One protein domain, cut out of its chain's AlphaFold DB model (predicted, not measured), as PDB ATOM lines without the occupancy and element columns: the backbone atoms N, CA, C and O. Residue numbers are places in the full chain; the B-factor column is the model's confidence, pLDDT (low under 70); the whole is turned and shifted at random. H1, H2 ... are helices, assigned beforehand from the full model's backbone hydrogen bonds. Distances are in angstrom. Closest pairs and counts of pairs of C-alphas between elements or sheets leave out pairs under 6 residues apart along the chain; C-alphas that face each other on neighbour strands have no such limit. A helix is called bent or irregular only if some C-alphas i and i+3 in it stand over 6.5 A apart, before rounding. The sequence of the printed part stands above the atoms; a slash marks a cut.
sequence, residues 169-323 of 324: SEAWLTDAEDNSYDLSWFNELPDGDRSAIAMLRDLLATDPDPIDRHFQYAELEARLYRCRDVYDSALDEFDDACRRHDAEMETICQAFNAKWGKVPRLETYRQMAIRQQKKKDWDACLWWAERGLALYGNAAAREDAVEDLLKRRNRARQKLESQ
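AT A GLANCE: This is residues 169 to 323 of the 324 residues of an uncharacterized protein of Kribbella sp. VKM Ac-2500 (UniProt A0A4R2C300). Two antiparallel groups of three helical parts, H3, H4 and H5a, then H6, H7 and H8, follow each other along the long axis of a flat body and meet where the first residues of H6 come to H4 and H5a. The bent helix H5 turns sharply, and its second arm H5b crosses one end of H4, while the low-confidence H1 and the short H2 lie at the outside of the first group. The printed part has 155 residues with eight named helices, H1 to H8 in chain order, and no named strand; the class is all helix. It is compact, with a radius of gyration of the C-alphas of 16.2 A, and spans 51 by 39 by 21 A.

IN THESE COORDINATES: H1, residues 169 to 178, begins at C-alpha 169 (198.383, 139.062, 158.783) and is 14.4 A long. H2 is residues 185 to 188, 4.9 A, and H3 is residues 193 to 206, 20.2 A. H4, residues 210 to 229, is 30.3 A long and irregular: C-alphas 226 and 229 are 7.4 A apart. H5, residues 234 to 260, was assigned as one helix by its hydrogen bonds but is bent, with C-alphas 247 and 250 7.5 A apart; its arms are H5a, residues 234 to 247, 19.9 A, and H5b, residues 250 to 260, 15.3 A. H6 is residues 267 to 279, 18.5 A, and H7 residues 282 to 296, 21.4 A. H8, residues 303 to 321, 26.9 A, ends at C-alpha 321 (179.192, 174.295, 150.996).

HOW THE PARTS SIT: H6, H7 and H8 form an up and down bundle, each running against the one before. H6 and H7, a hairpin, touch at a shallow tilt of 11 degrees, closest at the C-alphas of Ala 273 and Cys 285, 4.5 A. H7 and H8, also a hairpin, touch at 29 degrees, with the C-alphas of Ala 289 and Leu 309 closest at 5.1 A. H6 is the hub; it only just touches H5a, with 3 pairs of C-alphas within 8 A, the closest Cys 242 and Thr 268 at 6.2 A. H4 touches H5a as a hairpin, closest at the C-alphas of Arg 228 and Ala 234, 5.0 A. H3 and H4 are a hairpin too, closest at the C-alphas of Asp 193 and Arg 223, 5.8 A. Residues 210 to 214 of H4 alone touch H5b, at a steep tilt of 63 degrees. H1 and H5b are near each other, as are H2 and H3. Every O i to N i+4 pair is within hydrogen-bond range in H1, H5a, H5b, H6, H7 and H8; H3 has 9 of 10, H4 15 of 16, and H2 is too short for one.

THE WHOLE: The C-alphas of Glu 177 and Gln 323 are the two farthest apart, at 53.4 A. The printed part has no cut and no long link. Mean pLDDT of the printed part is 86.8; residues 169 to 180, 184 and 186 to 192 are under 70.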
ATOM      1  N   SER A 169     197.152 139.767 158.407       53.91
ATOM      2  CA  SER A 169     198.383 139.062 158.783       53.91
ATOM      3  C   SER A 169     198.416 138.763 160.279       53.91
ATOM      4  O   SER A 169     198.728 137.645 160.676       53.91
ATOM      5  N   GLU A 170     198.043 139.736 161.112       62.09
ATOM      6  CA  GLU A 170     197.916 139.547 162.554       62.09
ATOM      7  C   GLU A 170     196.855 138.503 162.872       62.09
ATOM      8  O   GLU A 170     197.075 137.654 163.729       62.09
ATOM      9  N   ALA A 171     195.747 138.517 162.131       56.12
ATOM     10  CA  ALA A 171     194.701 137.536 162.293       56.12
ATOM     11  C   ALA A 171     195.184 136.126 161.943       56.12
ATOM     12  O   ALA A 171     195.012 135.206 162.735       56.12
ATOM     13  N   TRP A 172     195.874 135.967 160.819       54.22
ATOM     14  CA  TRP A 172     196.455 134.690 160.413       54.22
ATOM     15  C   TRP A 172     197.460 134.138 161.426       54.22
ATOM     16  O   TRP A 172     197.497 132.938 161.691       54.22
ATOM     17  N   LEU A 173     198.286 135.015 161.999       51.34
ATOM     18  CA  LEU A 173     199.278 134.633 163.000       51.34
ATOM     19  C   LEU A 173     198.618 134.236 164.320       51.34
ATOM     20  O   LEU A 173     198.952 133.183 164.855       51.34
ATOM     21  N   THR A 174     197.665 135.027 164.827       53.69
ATOM     22  CA  THR A 174     197.029 134.707 166.112       53.69
ATOM     23  C   THR A 174     196.014 133.566 166.023       53.69
ATOM     24  O   THR A 174     195.828 132.883 167.022       53.69
ATOM     25  N   ASP A 175     195.443 133.278 164.846       48.88
ATOM     26  CA  ASP A 175     194.646 132.061 164.603       48.88
ATOM     27  C   ASP A 175     195.485 130.802 164.868       48.88
ATOM     28  O   ASP A 175     195.148 129.982 165.721       48.88
ATOM     29  N   ALA A 176     196.667 130.713 164.251       46.88
ATOM     30  CA  ALA A 176     197.571 129.581 164.451       46.88
ATOM     31  C   ALA A 176     198.026 129.400 165.917       46.88
ATOM     32  O   ALA A 176     198.430 128.300 166.304       46.88
ATOM     33  N   GLU A 177     197.987 130.464 166.724       46.28
ATOM     34  CA  GLU A 177     198.416 130.457 168.124       46.28
ATOM     35  C   GLU A 177     197.296 130.100 169.110       46.28
ATOM     36  O   GLU A 177     197.564 129.400 170.091       46.28
ATOM     37  N   ASP A 178     196.067 130.580 168.889       61.84
ATOM     38  CA  ASP A 178     194.978 130.437 169.864       61.84
ATOM     39  C   ASP A 178     193.622 129.977 169.315       61.84
ATOM     40  O   ASP A 178     192.723 129.708 170.118       61.84
ATOM     41  N   ASN A 179     193.487 129.813 167.993       63.09
ATOM     42  CA  ASN A 179     192.301 129.287 167.312       63.09
ATOM     43  C   ASN A 179     191.004 130.020 167.723       63.09
ATOM     44  O   ASN A 179     189.941 129.405 167.854       63.09
ATOM     45  N   SER A 180     191.095 131.325 168.022       64.38
ATOM     46  CA  SER A 180     189.946 132.123 168.480       64.38
ATOM     47  C   SER A 180     188.936 132.475 167.380       64.38
ATOM     48  O   SER A 180     187.837 132.910 167.704       64.38
ATOM     49  N   TYR A 181     189.322 132.291 166.120       71.75
ATOM     50  CA  TYR A 181     188.543 132.451 164.890       71.75
ATOM     51  C   TYR A 181     189.227 131.578 163.815       71.75
ATOM     52  O   TYR A 181     190.365 131.174 164.037       71.75
ATOM     53  N   ASP A 182     188.556 131.218 162.724       72.81
ATOM     54  CA  ASP A 182     189.024 130.249 161.724       72.81
ATOM     55  C   ASP A 182     189.214 130.910 160.351       72.81
ATOM     56  O   ASP A 182     188.260 131.139 159.605       72.81
ATOM     57  N   LEU A 183     190.470 131.148 159.956       72.25
ATOM     58  CA  LEU A 183     190.793 131.711 158.639       72.25
ATOM     59  C   LEU A 183     191.074 130.647 157.570       72.25
ATOM     60  O   LEU A 183     191.480 130.984 156.451       72.25
ATOM     61  N   SER A 184     190.845 129.362 157.862       68.81
ATOM     62  CA  SER A 184     191.112 128.269 156.921       68.81
ATOM     63  C   SER A 184     190.282 128.371 155.641       68.81
ATOM     64  O   SER A 184     190.794 128.026 154.570       68.81
ATOM     65  N   TRP A 185     189.080 128.966 155.705       76.19
ATOM     66  CA  TRP A 185     188.233 129.251 154.538       76.19
ATOM     67  C   TRP A 185     188.979 130.019 153.445       76.19
ATOM     68  O   TRP A 185     188.710 129.831 152.259       76.19
ATOM     69  N   PHE A 186     189.955 130.852 153.815       66.44
ATOM     70  CA  PHE A 186     190.750 131.616 152.861       66.44
ATOM     71  C   PHE A 186     191.594 130.708 151.956       66.44
ATOM     72  O   PHE A 186     191.783 131.008 150.775       66.44
ATOM     73  N   ASN A 187     192.077 129.575 152.479       59.56
ATOM     74  CA  ASN A 187     192.804 128.577 151.690       59.56
ATOM     75  C   ASN A 187     191.882 127.773 150.766       59.56
ATOM     76  O   ASN A 187     192.354 127.236 149.762       59.56
ATOM     77  N   GLU A 188     190.598 127.684 151.110       68.69
ATOM     78  CA  GLU A 188     189.585 126.905 150.395       68.69
ATOM     79  C   GLU A 188     188.835 127.717 149.331       68.69
ATOM     80  O   GLU A 188     188.118 127.143 148.508       68.69
ATOM     81  N   LEU A 189     189.017 129.043 149.310       62.56
ATOM     82  CA  LEU A 189     188.355 129.909 148.344       62.56
ATOM     83  C   LEU A 189     188.657 129.497 146.892       62.56
ATOM     84  O   LEU A 189     189.824 129.413 146.498       62.56
ATOM     85  N   PRO A 190     187.619 129.341 146.050       64.69
ATOM     86  CA  PRO A 190     187.792 129.137 144.622       64.69
ATOM     87  C   PRO A 190     188.565 130.282 143.956       64.69
ATOM     88  O   PRO A 190     188.368 131.455 144.271       64.69
ATOM     89  N   ASP A 191     189.367 129.968 142.938       54.31
ATOM     90  CA  ASP A 191     190.122 130.997 142.210       54.31
ATOM     91  C   ASP A 191     189.211 131.961 141.437       54.31
ATOM     92  O   ASP A 191     189.464 133.169 141.374       54.31
ATOM     93  N   GLY A 192     188.139 131.422 140.844       64.62
ATOM     94  CA  GLY A 192     187.176 132.183 140.057       64.62
ATOM     95  C   GLY A 192     186.345 133.118 140.928       64.62
ATOM     96  O   GLY A 192     185.685 132.669 141.863       64.62
ATOM     97  N   ASP A 193     186.307 134.407 140.577       77.69
ATOM     98  CA  ASP A 193     185.636 135.421 141.398       77.69
ATOM     99  C   ASP A 193     184.157 135.102 141.633       77.69
ATOM    100  O   ASP A 193     183.691 135.208 142.757       77.69
ATOM    101  N   ARG A 194     183.421 134.623 140.620       81.50
ATOM    102  CA  ARG A 194     182.001 134.258 140.777       81.50
ATOM    103  C   ARG A 194     181.787 133.136 141.801       81.50
ATOM    104  O   ARG A 194     180.863 133.222 142.604       81.50
ATOM    105  N   SER A 195     182.618 132.095 141.772       77.25
ATOM    106  CA  SER A 195     182.552 130.980 142.727       77.25
ATOM    107  C   SER A 195     183.039 131.384 144.118       77.25
ATOM    108  O   SER A 195     182.418 130.999 145.102       77.25
ATOM    109  N   ALA A 196     184.085 132.212 144.205       72.38
ATOM    110  CA  ALA A 196     184.562 132.771 145.469       72.38
ATOM    111  C   ALA A 196     183.497 133.656 146.124       72.38
ATOM    112  O   ALA A 196     183.212 133.505 147.302       72.38
ATOM    113  N   ILE A 197     182.856 134.534 145.346       88.56
ATOM    114  CA  ILE A 197     181.756 135.395 145.799       88.56
ATOM    115  C   ILE A 197     180.587 134.555 146.323       88.56
ATOM    116  O   ILE A 197     179.995 134.918 147.335       88.56
ATOM    117  N   ALA A 198     180.244 133.451 145.652       91.81
ATOM    118  CA  ALA A 198     179.200 132.543 146.124       91.81
ATOM    119  C   ALA A 198     179.579 131.904 147.470       91.81
ATOM    120  O   ALA A 198     178.822 132.029 148.424       91.81
ATOM    121  N   MET A 199     180.783 131.333 147.578       90.00
ATOM    122  CA  MET A 199     181.265 130.734 148.827       90.00
ATOM    123  C   MET A 199     181.343 131.751 149.974       90.00
ATOM    124  O   MET A 199     180.890 131.465 151.073       90.00
ATOM    125  N   LEU A 200     181.855 132.959 149.723       92.19
ATOM    126  CA  LEU A 200     181.929 134.027 150.728       92.19
ATOM    127  C   LEU A 200     180.546 134.449 151.224       92.19
ATOM    128  O   LEU A 200     180.384 134.744 152.401       92.19
ATOM    129  N   ARG A 201     179.535 134.460 150.347       97.44
ATOM    130  CA  ARG A 201     178.146 134.726 150.748       97.44
ATOM    131  C   ARG A 201     177.585 133.619 151.631       97.44
ATOM    132  O   ARG A 201     176.872 133.939 152.577       97.44
ATOM    133  N   ASP A 202     177.906 132.367 151.325       96.38
ATOM    134  CA  ASP A 202     177.474 131.220 152.124       96.38
ATOM    135  C   ASP A 202     178.141 131.239 153.507       96.38
ATOM    136  O   ASP A 202     177.446 131.114 154.514       96.38
ATOM    137  N   LEU A 203     179.451 131.506 153.573       92.44
ATOM    138  CA  LEU A 203     180.183 131.686 154.833       92.44
ATOM    139  C   LEU A 203     179.571 132.817 155.669       92.44
ATOM    140  O   LEU A 203     179.134 132.586 156.796       92.44
ATOM    141  N   LEU A 204     179.401 134.005 155.082       97.00
ATOM    142  CA  LEU A 204     178.804 135.169 155.749       97.00
ATOM    143  C   LEU A 204     177.345 134.956 156.183       97.00
ATOM    144  O   LEU A 204     176.837 135.733 156.996       97.00
ATOM    145  N   ALA A 205     176.645 133.946 155.664       95.25
ATOM    146  CA  ALA A 205     175.295 133.616 156.108       95.25
ATOM    147  C   ALA A 205     175.277 132.837 157.433       95.25
ATOM    148  O   ALA A 205     174.266 132.868 158.135       95.25
ATOM    149  N   THR A 206     176.364 132.138 157.770       91.69
ATOM    150  CA  THR A 206     176.403 131.201 158.903       91.69
ATOM    151  C   THR A 206     177.495 131.481 159.924       91.69
ATOM    152  O   THR A 206     177.343 131.069 161.072       91.69
ATOM    153  N   ASP A 207     178.574 132.151 159.527       90.00
ATOM    154  CA  ASP A 207     179.713 132.425 160.396       90.00
ATOM    155  C   ASP A 207     179.311 133.398 161.518       90.00
ATOM    156  O   ASP A 207     178.789 134.475 161.212       90.00
ATOM    157  N   PRO A 208     179.478 133.041 162.803       92.75
ATOM    158  CA  PRO A 208     179.151 133.925 163.912       92.75
ATOM    159  C   PRO A 208     180.308 134.839 164.338       92.75
ATOM    160  O   PRO A 208     180.055 135.767 165.111       92.75
ATOM    161  N   ASP A 209     181.551 134.584 163.913       93.12
ATOM    162  CA  ASP A 209     182.722 135.264 164.464       93.12
ATOM    163  C   ASP A 209     182.948 136.644 163.818       93.12
ATOM    164  O   ASP A 209     183.115 136.754 162.603       93.12
ATOM    165  N   PRO A 210     182.974 137.744 164.592       94.44
ATOM    166  CA  PRO A 210     183.124 139.079 164.017       94.44
ATOM    167  C   PRO A 210     184.454 139.303 163.278       94.44
ATOM    168  O   PRO A 210     184.492 140.074 162.318       94.44
ATOM    169  N   ILE A 211     185.547 138.674 163.717       88.62
ATOM    170  CA  ILE A 211     186.868 138.847 163.103       88.62
ATOM    171  C   ILE A 211     186.916 138.092 161.772       88.62
ATOM    172  O   ILE A 211     187.302 138.691 160.765       88.62
ATOM    173  N   ASP A 212     186.444 136.844 161.722       86.56
ATOM    174  CA  ASP A 212     186.359 136.082 160.467       86.56
ATOM    175  C   ASP A 212     185.469 136.781 159.450       86.56
ATOM    176  O   ASP A 212     185.872 137.021 158.306       86.56
ATOM    177  N   ARG A 213     184.279 137.199 159.885       95.38
ATOM    178  CA  ARG A 213     183.318 137.905 159.035       95.38
ATOM    179  C   ARG A 213     183.895 139.187 158.454       95.38
ATOM    180  O   ARG A 213     183.646 139.475 157.285       95.38
ATOM    181  N   HIS A 214     184.690 139.946 159.215       96.19
ATOM    182  CA  HIS A 214     185.370 141.128 158.677       96.19
ATOM    183  C   HIS A 214     186.248 140.775 157.478       96.19
ATOM    184  O   HIS A 214     186.189 141.437 156.439       96.19
ATOM    185  N   PHE A 215     187.055 139.723 157.598       88.00
ATOM    186  CA  PHE A 215     187.951 139.311 156.525       88.00
ATOM    187  C   PHE A 215     187.205 138.682 155.348       88.00
ATOM    188  O   PHE A 215     187.576 138.931 154.198       88.00
ATOM    189  N   GLN A 216     186.110 137.964 155.603       91.00
ATOM    190  CA  GLN A 216     185.212 137.469 154.559       91.00
ATOM    191  C   GLN A 216     184.560 138.622 153.787       91.00
ATOM    192  O   GLN A 216     184.559 138.611 152.554       91.00
ATOM    193  N   TYR A 217     184.059 139.655 154.475       97.62
ATOM    194  CA  TYR A 217     183.537 140.857 153.824       97.62
ATOM    195  C   TYR A 217     184.621 141.604 153.048       97.62
ATOM    196  O   TYR A 217     184.387 141.976 151.899       97.62
ATOM    197  N   ALA A 218     185.811 141.797 153.625       89.25
ATOM    198  CA  ALA A 218     186.913 142.485 152.956       89.25
ATOM    199  C   ALA A 218     187.317 141.782 151.646       89.25
ATOM    200  O   ALA A 218     187.511 142.442 150.619       89.25
ATOM    201  N   GLU A 219     187.387 140.447 151.647       87.44
ATOM    202  CA  GLU A 219     187.657 139.669 150.436       87.44
ATOM    203  C   GLU A 219     186.467 139.709 149.459       87.44
ATOM    204  O   GLU A 219     186.668 139.908 148.258       87.44
ATOM    205  N   LEU A 220     185.224 139.607 149.944       95.44
ATOM    206  CA  LEU A 220     184.017 139.710 149.114       95.44
ATOM    207  C   LEU A 220     183.959 141.054 148.376       95.44
ATOM    208  O   LEU A 220     183.743 141.093 147.162       95.44
ATOM    209  N   GLU A 221     184.202 142.152 149.088       94.69
ATOM    210  CA  GLU A 221     184.288 143.503 148.536       94.69
ATOM    211  C   GLU A 221     185.387 143.602 147.470       94.69
ATOM    212  O   GLU A 221     185.146 144.103 146.367       94.69
ATOM    213  N   ALA A 222     186.584 143.076 147.749       83.62
ATOM    214  CA  ALA A 222     187.692 143.083 146.798       83.62
ATOM    215  C   ALA A 222     187.358 142.311 145.507       83.62
ATOM    216  O   ALA A 222     187.684 142.765 144.402       83.62
ATOM    217  N   ARG A 223     186.681 141.162 145.627       83.25
ATOM    218  CA  ARG A 223     186.265 140.313 144.498       83.25
ATOM    219  C   ARG A 223     185.173 140.964 143.660       83.25
ATOM    220  O   ARG A 223     185.300 141.028 142.435       83.25
ATOM    221  N   LEU A 224     184.149 141.520 144.305       90.38
ATOM    222  CA  LEU A 224     183.078 142.257 143.630       90.38
ATOM    223  C   LEU A 224     183.625 143.485 142.896       90.38
ATOM    224  O   LEU A 224     183.309 143.707 141.728       90.38
ATOM    225  N   TYR A 225     184.529 144.239 143.527       83.25
ATOM    226  CA  TYR A 225     185.137 145.405 142.891       83.25
ATOM    227  C   TYR A 225     186.050 145.041 141.714       83.25
ATOM    228  O   TYR A 225     186.176 145.814 140.757       83.25
ATOM    229  N   ARG A 226     186.698 143.868 141.746       81.69
ATOM    230  CA  ARG A 226     187.451 143.342 140.596       81.69
ATOM    231  C   ARG A 226     186.524 143.036 139.421       81.69
ATOM    232  O   ARG A 226     186.868 143.357 138.288       81.69
ATOM    233  N   CYS A 227     185.334 142.514 139.706       81.31
ATOM    234  CA  CYS A 227     184.318 142.171 138.713       81.31
ATOM    235  C   CYS A 227     183.545 143.367 138.135       81.31
ATOM    236  O   CYS A 227     182.700 143.168 137.265       81.31
ATOM    237  N   ARG A 228     183.822 144.602 138.575       90.25
ATOM    238  CA  ARG A 228     183.079 145.815 138.177       90.25
ATOM    239  C   ARG A 228     182.964 146.049 136.666       90.25
ATOM    240  O   ARG A 228     182.016 146.688 136.235       90.25
ATOM    241  N   ASP A 229     183.944 145.570 135.902       85.56
ATOM    242  CA  ASP A 229     184.016 145.718 134.444       85.56
ATOM    243  C   ASP A 229     183.631 144.401 133.723       85.56
ATOM    244  O   ASP A 229     183.729 144.305 132.504       85.56
ATOM    245  N   VAL A 230     183.229 143.367 134.476       83.12
ATOM    246  CA  VAL A 230     182.923 142.012 133.978       83.12
ATOM    247  C   VAL A 230     181.418 141.788 133.850       83.12
ATOM    248  O   VAL A 230     180.975 141.159 132.891       83.12
ATOM    249  N   TYR A 231     180.623 142.265 134.810       88.31
ATOM    250  CA  TYR A 231     179.164 142.189 134.745       88.31
ATOM    251  C   TYR A 231     178.504 143.389 135.432       88.31
ATOM    252  O   TYR A 231     178.988 143.872 136.455       88.31
ATOM    253  N   ASP A 232     177.378 143.842 134.875       87.56
ATOM    254  CA  ASP A 232     176.759 145.132 135.216       87.56
ATOM    255  C   ASP A 232     176.376 145.260 136.699       87.56
ATOM    256  O   ASP A 232     176.543 146.324 137.295       87.56
ATOM    257  N   SER A 233     175.921 144.171 137.330       93.50
ATOM    258  CA  SER A 233     175.497 144.177 138.737       93.50
ATOM    259  C   SER A 233     176.650 144.179 139.744       93.50
ATOM    260  O   SER A 233     176.409 144.416 140.924       93.50
ATOM    261  N   ALA A 234     177.903 143.960 139.325       90.06
ATOM    262  CA  ALA A 234     179.042 143.801 140.239       90.06
ATOM    263  C   ALA A 234     179.234 145.003 141.172       90.06
ATOM    264  O   ALA A 234     179.587 144.853 142.339       90.06
ATOM    265  N   LEU A 235     178.989 146.205 140.656       92.75
ATOM    266  CA  LEU A 235     179.139 147.445 141.402       92.75
ATOM    267  C   LEU A 235     177.990 147.728 142.374       92.75
ATOM    268  O   LEU A 235     178.228 148.362 143.403       92.75
ATOM    269  N   ASP A 236     176.782 147.276 142.056       96.00
ATOM    270  CA  ASP A 236     175.633 147.372 142.958       96.00
ATOM    271  C   ASP A 236     175.745 146.318 144.063       96.00
ATOM    272  O   ASP A 236     175.563 146.628 145.237       96.00
ATOM    273  N   GLU A 237     176.177 145.105 143.707       97.44
ATOM    274  CA  GLU A 237     176.501 144.042 144.657       97.44
ATOM    275  C   GLU A 237     177.657 144.438 145.590       97.44
ATOM    276  O   GLU A 237     177.608 144.134 146.780       97.44
ATOM    277  N   PHE A 238     178.680 145.136 145.079       96.62
ATOM    278  CA  PHE A 238     179.741 145.738 145.894       96.62
ATOM    279  C   PHE A 238     179.171 146.765 146.880       96.62
ATOM    280  O   PHE A 238     179.454 146.691 148.073       96.62
ATOM    281  N   ASP A 239     178.339 147.696 146.395       97.00
ATOM    282  CA  ASP A 239     177.719 148.726 147.237       97.00
ATOM    283  C   ASP A 239     176.839 148.095 148.340       97.00
ATOM    284  O   ASP A 239     176.812 148.595 149.468       97.00
ATOM    285  N   ASP A 240     176.145 146.992 148.041       98.31
ATOM    286  CA  ASP A 240     175.378 146.204 149.013       98.31
ATOM    287  C   ASP A 240     176.268 145.482 150.030       98.31
ATOM    288  O   ASP A 240     175.963 145.508 151.225       98.31
ATOM    289  N   ALA A 241     177.363 144.857 149.586       98.31
ATOM    290  CA  ALA A 241     178.309 144.182 150.472       98.31
ATOM    291  C   ALA A 241     178.918 145.166 151.482       98.31
ATOM    292  O   ALA A 241     178.861 144.904 152.680       98.31
ATOM    293  N   CYS A 242     179.366 146.341 151.026       98.38
ATOM    294  CA  CYS A 242     179.893 147.384 151.907       98.38
ATOM    295  C   CYS A 242     178.861 147.867 152.938       98.38
ATOM    296  O   CYS A 242     179.213 148.134 154.085       98.38
ATOM    297  N   ARG A 243     177.576 147.986 152.560       98.56
ATOM    298  CA  ARG A 243     176.504 148.357 153.503       98.56
ATOM    299  C   ARG A 243     176.263 147.286 154.566       98.56
ATOM    300  O   ARG A 243     176.032 147.631 155.719       98.56
ATOM    301  N   ARG A 244     176.298 146.004 154.189       98.50
ATOM    302  CA  ARG A 244     176.149 144.893 155.146       98.50
ATOM    303  C   ARG A 244     177.351 144.792 156.076       98.50
ATOM    304  O   ARG A 244     177.161 144.628 157.273       98.50
ATOM    305  N   HIS A 245     178.552 144.988 155.543       98.31
ATOM    306  CA  HIS A 245     179.765 145.056 156.342       98.31
ATOM    307  C   HIS A 245     179.697 146.204 157.365       98.31
ATOM    308  O   HIS A 245     179.881 145.964 158.554       98.31
ATOM    309  N   ASP A 246     179.327 147.425 156.946       98.62
ATOM    310  CA  ASP A 246     179.153 148.569 157.863       98.62
ATOM    311  C   ASP A 246     178.120 148.312 158.970       98.62
ATOM    312  O   ASP A 246     178.339 148.722 160.113       98.62
ATOM    313  N   ALA A 247     177.033 147.600 158.657       98.44
ATOM    314  CA  ALA A 247     176.011 147.245 159.639       98.44
ATOM    315  C   ALA A 247     176.558 146.375 160.788       98.44
ATOM    316  O   ALA A 247     175.979 146.364 161.872       98.44
ATOM    317  N   GLU A 248     177.678 145.683 160.572       98.25
ATOM    318  CA  GLU A 248     178.334 144.823 161.561       98.25
ATOM    319  C   GLU A 248     179.575 145.470 162.192       98.25
ATOM    320  O   GLU A 248     180.095 144.971 163.193       98.25
ATOM    321  N   MET A 249     180.039 146.608 161.662       97.69
ATOM    322  CA  MET A 249     181.348 147.159 162.019       97.69
ATOM    323  C   MET A 249     181.491 147.597 163.477       97.69
ATOM    324  O   MET A 249     182.606 147.618 163.987       97.69
ATOM    325  N   GLU A 250     180.407 147.916 164.186       97.75
ATOM    326  CA  GLU A 250     180.497 148.215 165.623       97.75
ATOM    327  C   GLU A 250     180.909 146.981 166.429       97.75
ATOM    328  O   GLU A 250     181.832 147.060 167.243       97.75
ATOM    329  N   THR A 251     180.288 145.833 166.155       97.75
ATOM    330  CA  THR A 251     180.628 144.545 166.776       97.75
ATOM    331  C   THR A 251     182.037 144.109 166.385       97.75
ATOM    332  O   THR A 251     182.824 143.700 167.238       97.75
ATOM    333  N   ILE A 252     182.391 144.260 165.107       97.12
ATOM    334  CA  ILE A 252     183.721 143.923 164.587       97.12
ATOM    335  C   ILE A 252     184.805 144.786 165.254       97.12
ATOM    336  O   ILE A 252     185.799 144.264 165.753       97.12
ATOM    337  N   CYS A 253     184.610 146.106 165.342       96.44
ATOM    338  CA  CYS A 253     185.564 146.998 166.005       96.44
ATOM    339  C   CYS A 253     185.704 146.698 167.504       96.44
ATOM    340  O   CYS A 253     186.792 146.859 168.061       96.44
ATOM    341  N   GLN A 254     184.634 146.265 168.179       95.44
ATOM    342  CA  GLN A 254     184.725 145.795 169.564       95.44
ATOM    343  C   GLN A 254     185.586 144.531 169.667       95.44
ATOM    344  O   GLN A 254     186.452 144.472 170.539       95.44
ATOM    345  N   ALA A 255     185.410 143.572 168.752       93.44
ATOM    346  CA  ALA A 255     186.224 142.359 168.700       93.44
ATOM    347  C   ALA A 255     187.706 142.668 168.422       93.44
ATOM    348  O   ALA A 255     188.575 142.175 169.139       93.44
ATOM    349  N   PHE A 256     188.011 143.568 167.480       92.00
ATOM    350  CA  PHE A 256     189.385 144.021 167.229       92.00
ATOM    351  C   PHE A 256     190.028 144.695 168.434       92.00
ATOM    352  O   PHE A 256     191.165 144.386 168.783       92.00
ATOM    353  N   ASN A 257     189.302 145.579 169.120       88.88
ATOM    354  CA  ASN A 257     189.815 146.199 170.338       88.88
ATOM    355  C   ASN A 257     190.043 145.176 171.454       88.88
ATOM    356  O   ASN A 257     191.048 145.260 172.153       88.88
ATOM    357  N   ALA A 258     189.147 144.201 171.611       87.38
ATOM    358  CA  ALA A 258     189.318 143.138 172.595       87.38
ATOM    359  C   ALA A 258     190.537 142.256 172.281       87.38
ATOM    360  O   ALA A 258     191.277 141.893 173.194       87.38
ATOM    361  N   LYS A 259     190.757 141.936 170.999       82.88
ATOM    362  CA  LYS A 259     191.831 141.042 170.551       82.88
ATOM    363  C   LYS A 259     193.194 141.732 170.486       82.88
ATOM    364  O   LYS A 259     194.180 141.187 170.970       82.88
ATOM    365  N   TRP A 260     193.258 142.917 169.887       81.56
ATOM    366  CA  TRP A 260     194.516 143.587 169.541       81.56
ATOM    367  C   TRP A 260     194.693 144.959 170.194       81.56
ATOM    368  O   TRP A 260     195.745 145.577 170.031       81.56
ATOM    369  N   GLY A 261     193.682 145.478 170.898       86.06
ATOM    370  CA  GLY A 261     193.709 146.831 171.469       86.06
ATOM    371  C   GLY A 261     193.689 147.955 170.427       86.06
ATOM    372  O   GLY A 261     193.909 149.113 170.778       86.06
ATOM    373  N   LYS A 262     193.467 147.618 169.151       88.44
ATOM    374  CA  LYS A 262     193.471 148.541 168.014       88.44
ATOM    375  C   LYS A 262     192.562 148.045 166.897       88.44
ATOM    376  O   LYS A 262     192.318 146.849 166.766       88.44
ATOM    377  N   VAL A 263     192.107 148.977 166.071       91.31
ATOM    378  CA  VAL A 263     191.270 148.760 164.892       91.31
ATOM    379  C   VAL A 263     192.153 148.840 163.640       91.31
ATOM    380  O   VAL A 263     192.772 149.887 163.411       91.31
ATOM    381  N   PRO A 264     192.232 147.773 162.823       87.12
ATOM    382  CA  PRO A 264     192.996 147.768 161.580       87.12
ATOM    383  C   PRO A 264     192.415 148.748 160.559       87.12
ATOM    384  O   PRO A 264     191.327 149.297 160.731       87.12
ATOM    385  N   ARG A 265     193.124 148.961 159.450       86.50
ATOM    386  CA  ARG A 265     192.628 149.819 158.376       86.50
ATOM    387  C   ARG A 265     191.322 149.280 157.793       86.50
ATOM    388  O   ARG A 265     191.298 148.248 157.128       86.50
ATOM    389  N   LEU A 266     190.267 150.069 157.936       91.81
ATOM    390  CA  LEU A 266     188.935 149.804 157.411       91.81
ATOM    391  C   LEU A 266     188.824 150.287 155.952       91.81
ATOM    392  O   LEU A 266     188.379 151.406 155.671       91.81
ATOM    393  N   GLU A 267     189.275 149.459 155.006       87.25
ATOM    394  CA  GLU A 267     189.354 149.821 153.580       87.25
ATOM    395  C   GLU A 267     187.982 150.141 152.957       87.25
ATOM    396  O   GLU A 267     187.896 151.032 152.107       87.25
ATOM    397  N   THR A 268     186.909 149.505 153.440       96.19
ATOM    398  CA  THR A 268     185.512 149.733 153.030       96.19
ATOM    399  C   THR A 268     185.151 151.221 153.017       96.19
ATOM    400  O   THR A 268     184.679 151.745 152.006       96.19
ATOM    401  N   TYR A 269     185.465 151.955 154.090       97.94
ATOM    402  CA  TYR A 269     185.119 153.379 154.214       97.94
ATOM    403  C   TYR A 269     185.901 154.258 153.244       97.94
ATOM    404  O   TYR A 269     185.341 155.174 152.632       97.94
ATOM    405  N   ARG A 270     187.190 153.961 153.045       91.88
ATOM    406  CA  ARG A 270     188.012 154.659 152.050       91.88
ATOM    407  C   ARG A 270     187.458 154.431 150.647       91.88
ATOM    408  O   ARG A 270     187.287 155.397 149.898       91.88
ATOM    409  N   GLN A 271     187.186 153.181 150.280       89.06
ATOM    410  CA  GLN A 271     186.735 152.838 148.932       89.06
ATOM    411  C   GLN A 271     185.341 153.384 148.636       89.06
ATOM    412  O   GLN A 271     185.134 153.971 147.569       89.06
ATOM    413  N   MET A 272     184.418 153.307 149.593       97.88
ATOM    414  CA  MET A 272     183.093 153.900 149.443       97.88
ATOM    415  C   MET A 272     183.158 155.423 149.324       97.88
ATOM    416  O   MET A 272     182.556 155.983 148.407       97.88
ATOM    417  N   ALA A 273     183.972 156.107 150.134       95.81
ATOM    418  CA  ALA A 273     184.170 157.547 149.982       95.81
ATOM    419  C   ALA A 273     184.743 157.918 148.594       95.81
ATOM    420  O   ALA A 273     184.239 158.835 147.946       95.81
ATOM    421  N   ILE A 274     185.742 157.181 148.073       89.62
ATOM    422  CA  ILE A 274     186.252 157.373 146.694       89.62
ATOM    423  C   ILE A 274     185.128 157.206 145.671       89.62
ATOM    424  O   ILE A 274     185.011 157.988 144.722       89.62
ATOM    425  N   ARG A 275     184.334 156.151 145.826       93.50
ATOM    426  CA  ARG A 275     183.295 155.777 144.877       93.50
ATOM    427  C   ARG A 275     182.174 156.813 144.824       93.50
ATOM    428  O   ARG A 275     181.819 157.240 143.725       93.50
ATOM    429  N   GLN A 276     181.689 157.282 145.970       97.50
ATOM    430  CA  GLN A 276     180.664 158.330 146.020       97.50
ATOM    431  C   GLN A 276     181.200 159.675 145.516       97.50
ATOM    432  O   GLN A 276     180.541 160.352 144.727       97.50
ATOM    433  N   GLN A 277     182.461 159.997 145.818       93.62
ATOM    434  CA  GLN A 277     183.139 161.148 145.218       93.62
ATOM    435  C   GLN A 277     183.153 161.078 143.679       93.62
ATOM    436  O   GLN A 277     182.921 162.094 143.021       93.62
ATOM    437  N   LYS A 278     183.416 159.907 143.076       92.25
ATOM    438  CA  LYS A 278     183.379 159.736 141.607       92.25
ATOM    439  C   LYS A 278     181.969 159.928 141.037       92.25
ATOM    440  O   LYS A 278     181.840 160.501 139.958       92.25
ATOM    441  N   LYS A 279     180.932 159.515 141.776       95.62
ATOM    442  CA  LYS A 279     179.515 159.762 141.450       95.62
ATOM    443  C   LYS A 279     179.086 161.223 141.677       95.62
ATOM    444  O   LYS A 279     177.993 161.595 141.274       95.62
ATOM    445  N   LYS A 280     179.955 162.061 142.268       96.50
ATOM    446  CA  LYS A 280     179.649 163.422 142.753       96.50
ATOM    447  C   LYS A 280     178.523 163.452 143.794       96.50
ATOM    448  O   LYS A 280     177.915 164.500 143.996       96.50
ATOM    449  N   ASP A 281     178.288 162.327 144.459       97.69
ATOM    450  CA  ASP A 281     177.404 162.233 145.612       97.69
ATOM    451  C   ASP A 281     178.208 162.634 146.855       97.69
ATOM    452  O   ASP A 281     178.918 161.831 147.472       97.69
ATOM    453  N   TRP A 282     178.209 163.936 147.140       97.81
ATOM    454  CA  TRP A 282     179.026 164.500 148.212       97.81
ATOM    455  C   TRP A 282     178.445 164.226 149.598       97.81
ATOM    456  O   TRP A 282     179.232 164.084 150.532       97.81
ATOM    457  N   ASP A 283     177.123 164.083 149.725       98.38
ATOM    458  CA  ASP A 283     176.470 163.688 150.976       98.38
ATOM    459  C   ASP A 283     176.862 162.257 151.358       98.38
ATOM    460  O   ASP A 283     177.351 162.024 152.465       98.38
ATOM    461  N   ALA A 284     176.769 161.301 150.425       98.00
ATOM    462  CA  ALA A 284     177.191 159.929 150.698       98.00
ATOM    463  C   ALA A 284     178.713 159.826 150.910       98.00
ATOM    464  O   ALA A 284     179.167 159.104 151.799       98.00
ATOM    465  N   CYS A 285     179.526 160.563 150.140       98.25
ATOM    466  CA  CYS A 285     180.975 160.623 150.365       98.25
ATOM    467  C   CYS A 285     181.312 161.128 151.773       98.25
ATOM    468  O   CYS A 285     182.234 160.604 152.405       98.25
ATOM    469  N   LEU A 286     180.598 162.155 152.242       98.56
ATOM    470  CA  LEU A 286     180.779 162.711 153.574       98.56
ATOM    471  C   LEU A 286     180.416 161.679 154.640       98.56
ATOM    472  O   LEU A 286     181.226 161.422 155.528       98.56
ATOM    473  N   TRP A 287     179.253 161.042 154.496       98.62
ATOM    474  CA  TRP A 287     178.768 160.034 155.431       98.62
ATOM    475  C   TRP A 287     179.754 158.869 155.595       98.62
ATOM    476  O   TRP A 287     180.141 158.559 156.718       98.62
ATOM    477  N   TRP A 288     180.250 158.281 154.497       98.56
ATOM    478  CA  TRP A 288     181.214 157.171 154.565       98.56
ATOM    479  C   TRP A 288     182.532 157.580 155.232       98.56
ATOM    480  O   TRP A 288     183.106 156.810 156.002       98.56
ATOM    481  N   ALA A 289     183.012 158.800 154.977       98.06
ATOM    482  CA  ALA A 289     184.226 159.294 155.617       98.06
ATOM    483  C   ALA A 289     184.028 159.527 157.126       98.06
ATOM    484  O   ALA A 289     184.886 159.153 157.922       98.06
ATOM    485  N   GLU A 290     182.903 160.118 157.533       98.50
ATOM    486  CA  GLU A 290     182.588 160.365 158.945       98.50
ATOM    487  C   GLU A 290     182.312 159.075 159.713       98.50
ATOM    488  O   GLU A 290     182.785 158.930 160.841       98.50
ATOM    489  N   ARG A 291     181.624 158.114 159.091       98.31
ATOM    490  CA  ARG A 291     181.350 156.804 159.682       98.31
ATOM    491  C   ARG A 291     182.637 156.035 159.978       98.31
ATOM    492  O   ARG A 291     182.810 155.573 161.102       98.31
ATOM    493  N   GLY A 292     183.573 155.975 159.029       97.44
ATOM    494  CA  GLY A 292     184.871 155.329 159.254       97.44
ATOM    495  C   GLY A 292     185.699 156.016 160.349       97.44
ATOM    496  O   GLY A 292     186.284 155.342 161.191       97.44
ATOM    497  N   LEU A 293     185.696 157.355 160.397       97.81
ATOM    498  CA  LEU A 293     186.355 158.114 161.472       97.81
ATOM    499  C   LEU A 293     185.749 157.814 162.850       97.81
ATOM    500  O   LEU A 293     186.487 157.685 163.824       97.81
ATOM    501  N   ALA A 294     184.422 157.691 162.933       97.94
ATOM    502  CA  ALA A 294     183.738 157.349 164.175       97.94
ATOM    503  C   ALA A 294     184.107 155.941 164.669       97.94
ATOM    504  O   ALA A 294     184.306 155.757 165.867       97.94
ATOM    505  N   LEU A 295     184.243 154.972 163.758       97.44
ATOM    506  CA  LEU A 295     184.614 153.593 164.090       97.44
ATOM    507  C   LEU A 295     186.061 153.448 164.551       97.44
ATOM    508  O   LEU A 295     186.332 152.658 165.452       97.44
ATOM    509  N   TYR A 296     186.984 154.217 163.971       91.62
ATOM    510  CA  TYR A 296     188.352 154.270 164.480       91.62
ATOM    511  C   TYR A 296     188.413 154.830 165.902       91.62
ATOM    512  O   TYR A 296     189.158 154.310 166.733       91.62
ATOM    513  N   GLY A 297     187.666 155.904 166.185       90.44
ATOM    514  CA  GLY A 297     187.783 156.629 167.449       90.44
ATOM    515  C   GLY A 297     189.246 156.983 167.748       90.44
ATOM    516  O   GLY A 297     189.926 157.583 166.920       90.44
ATOM    517  N   ASN A 298     189.739 156.553 168.912       87.38
ATOM    518  CA  ASN A 298     191.145 156.702 169.316       87.38
ATOM    519  C   ASN A 298     191.971 155.417 169.129       87.38
ATOM    520  O   ASN A 298     193.105 155.349 169.593       87.38
ATOM    521  N   ALA A 299     191.394 154.389 168.509       89.12
ATOM    522  CA  ALA A 299     191.958 153.047 168.452       89.12
ATOM    523  C   ALA A 299     192.510 152.679 167.070       89.12
ATOM    524  O   ALA A 299     192.816 151.517 166.831       89.12
ATOM    525  N   ALA A 300     192.630 153.624 166.133       86.12
ATOM    526  CA  ALA A 300     193.190 153.324 164.817       86.12
ATOM    527  C   ALA A 300     194.608 152.750 164.931       86.12
ATOM    528  O   ALA A 300     195.490 153.364 165.528       86.12
ATOM    529  N   ALA A 301     194.844 151.605 164.291       78.69
ATOM    530  CA  ALA A 301     196.169 151.002 164.201       78.69
ATOM    531  C   ALA A 301     197.153 151.865 163.396       78.69
ATOM    532  O   ALA A 301     198.363 151.754 163.585       78.69
ATOM    533  N   ARG A 302     196.639 152.714 162.492       76.56
ATOM    534  CA  ARG A 302     197.441 153.627 161.677       76.56
ATOM    535  C   ARG A 302     196.819 155.016 161.576       76.56
ATOM    536  O   ARG A 302     195.657 155.166 161.198       76.56
ATOM    537  N   GLU A 303     197.633 156.034 161.836       73.31
ATOM    538  CA  GLU A 303     197.240 157.445 161.740       73.31
ATOM    539  C   GLU A 303     196.945 157.870 160.292       73.31
ATOM    540  O   GLU A 303     196.004 158.620 160.041       73.31
ATOM    541  N   ASP A 304     197.679 157.336 159.312       71.31
ATOM    542  CA  ASP A 304     197.503 157.675 157.894       71.31
ATOM    543  C   ASP A 304     196.126 157.262 157.339       71.31
ATOM    544  O   ASP A 304     195.563 157.943 156.474       71.31
ATOM    545  N   ALA A 305     195.544 156.181 157.863       74.75
ATOM    546  CA  ALA A 305     194.190 155.752 157.537       74.75
ATOM    547  C   ALA A 305     193.137 156.757 158.037       74.75
ATOM    548  O   ALA A 305     192.173 157.054 157.324       74.75
ATOM    549  N   VAL A 306     193.351 157.332 159.225       83.44
ATOM    550  CA  VAL A 306     192.513 158.404 159.785       83.44
ATOM    551  C   VAL A 306     192.680 159.681 158.961       83.44
ATOM    552  O   VAL A 306     191.690 160.304 158.567       83.44
ATOM    553  N   GLU A 307     193.917 160.057 158.628       75.38
ATOM    554  CA  GLU A 307     194.196 161.236 157.807       75.38
ATOM    555  C   GLU A 307     193.552 161.179 156.416       75.38
ATOM    556  O   GLU A 307     193.045 162.198 155.935       75.38
ATOM    557  N   ASP A 308     193.571 160.022 155.744       77.94
ATOM    558  CA  ASP A 308     192.928 159.857 154.433       77.94
ATOM    559  C   ASP A 308     191.419 160.132 154.525       77.94
ATOM    560  O   ASP A 308     190.882 160.912 153.731       77.94
ATOM    561  N   LEU A 309     190.739 159.583 155.538       91.00
ATOM    562  CA  LEU A 309     189.314 159.847 155.754       91.00
ATOM    563  C   LEU A 309     189.042 161.308 156.142       91.00
ATOM    564  O   LEU A 309     188.088 161.900 155.633       91.00
ATOM    565  N   LEU A 310     189.899 161.938 156.955       89.12
ATOM    566  CA  LEU A 310     189.802 163.372 157.264       89.12
ATOM    567  C   LEU A 310     189.899 164.234 155.996       89.12
ATOM    568  O   LEU A 310     189.079 165.135 155.797       89.12
ATOM    569  N   LYS A 311     190.863 163.942 155.112       83.62
ATOM    570  CA  LYS A 311     191.038 164.644 153.827       83.62
ATOM    571  C   LYS A 311     189.784 164.513 152.957       83.62
ATOM    572  O   LYS A 311     189.325 165.505 152.386       83.62
ATOM    573  N   ARG A 312     189.189 163.318 152.895       92.69
ATOM    574  CA  ARG A 312     187.948 163.054 152.140       92.69
ATOM    575  C   ARG A 312     186.747 163.789 152.711       92.69
ATOM    576  O   ARG A 312     186.070 164.492 151.965       92.69
ATOM    577  N   ARG A 313     186.531 163.691 154.026       97.75
ATOM    578  CA  ARG A 313     185.473 164.406 154.750       97.75
ATOM    579  C   ARG A 313     185.545 165.907 154.480       97.75
ATOM    580  O   ARG A 313     184.554 166.514 154.088       97.75
ATOM    581  N   ASN A 314     186.725 166.504 154.653       93.38
ATOM    582  CA  ASN A 314     186.915 167.944 154.473       93.38
ATOM    583  C   ASN A 314     186.633 168.373 153.025       93.38
ATOM    584  O   ASN A 314     185.955 169.372 152.798       93.38
ATOM    585  N   ARG A 315     187.086 167.584 152.042       92.62
ATOM    586  CA  ARG A 315     186.788 167.831 150.626       92.62
ATOM    587  C   ARG A 315     185.292 167.738 150.320       92.62
ATOM    588  O   ARG A 315     184.786 168.571 149.573       92.62
ATOM    589  N   ALA A 316     184.596 166.741 150.866       96.69
ATOM    590  CA  ALA A 316     183.157 166.576 150.672       96.69
ATOM    591  C   ALA A 316     182.367 167.746 151.287       96.69
ATOM    592  O   ALA A 316     181.536 168.333 150.598       96.69
ATOM    593  N   ARG A 317     182.708 168.171 152.515       98.00
ATOM    594  CA  ARG A 317     182.120 169.363 153.158       98.00
ATOM    595  C   ARG A 317     182.300 170.621 152.315       98.00
ATOM    596  O   ARG A 317     181.318 171.285 152.010       98.00
ATOM    597  N   GLN A 318     183.522 170.883 151.850       96.94
ATOM    598  CA  GLN A 318     183.805 172.034 150.988       96.94
ATOM    599  C   GLN A 318     182.955 172.011 149.706       96.94
ATOM    600  O   GLN A 318     182.504 173.052 149.228       96.94
ATOM    601  N   LYS A 319     182.728 170.825 149.126       97.00
ATOM    602  CA  LYS A 319     181.890 170.681 147.930       97.00
ATOM    603  C   LYS A 319     180.419 170.956 148.212       97.00
ATOM    604  O   LYS A 319     179.817 171.682 147.427       97.00
ATOM    605  N   LEU A 320     179.880 170.453 149.317       96.50
ATOM    606  CA  LEU A 320     178.502 170.723 149.735       96.50
ATOM    607  C   LEU A 320     178.282 172.205 150.056       96.50
ATOM    608  O   LEU A 320     177.281 172.777 149.644       96.50
ATOM    609  N   GLU A 321     179.236 172.852 150.728       95.25
ATOM    610  CA  GLU A 321     179.192 174.295 150.996       95.25
ATOM    611  C   GLU A 321     179.197 175.115 149.704       95.25
ATOM    612  O   GLU A 321     178.438 176.065 149.588       95.25
ATOM    613  N   SER A 322     179.993 174.719 148.703       91.12
ATOM    614  CA  SER A 322     180.040 175.406 147.403       91.12
ATOM    615  C   SER A 322     178.802 175.204 146.517       91.12
ATOM    616  O   SER A 322     178.706 175.830 145.464       91.12
ATOM    617  N   GLN A 323     177.906 174.286 146.890       85.31
ATOM    618  CA  GLN A 323     176.657 173.993 146.176       85.31
ATOM    619  C   GLN A 323     175.437 174.684 146.799       85.31
ATOM    620  O   GLN A 323     174.355 174.623 146.215       85.31
TER     621      GLN A 323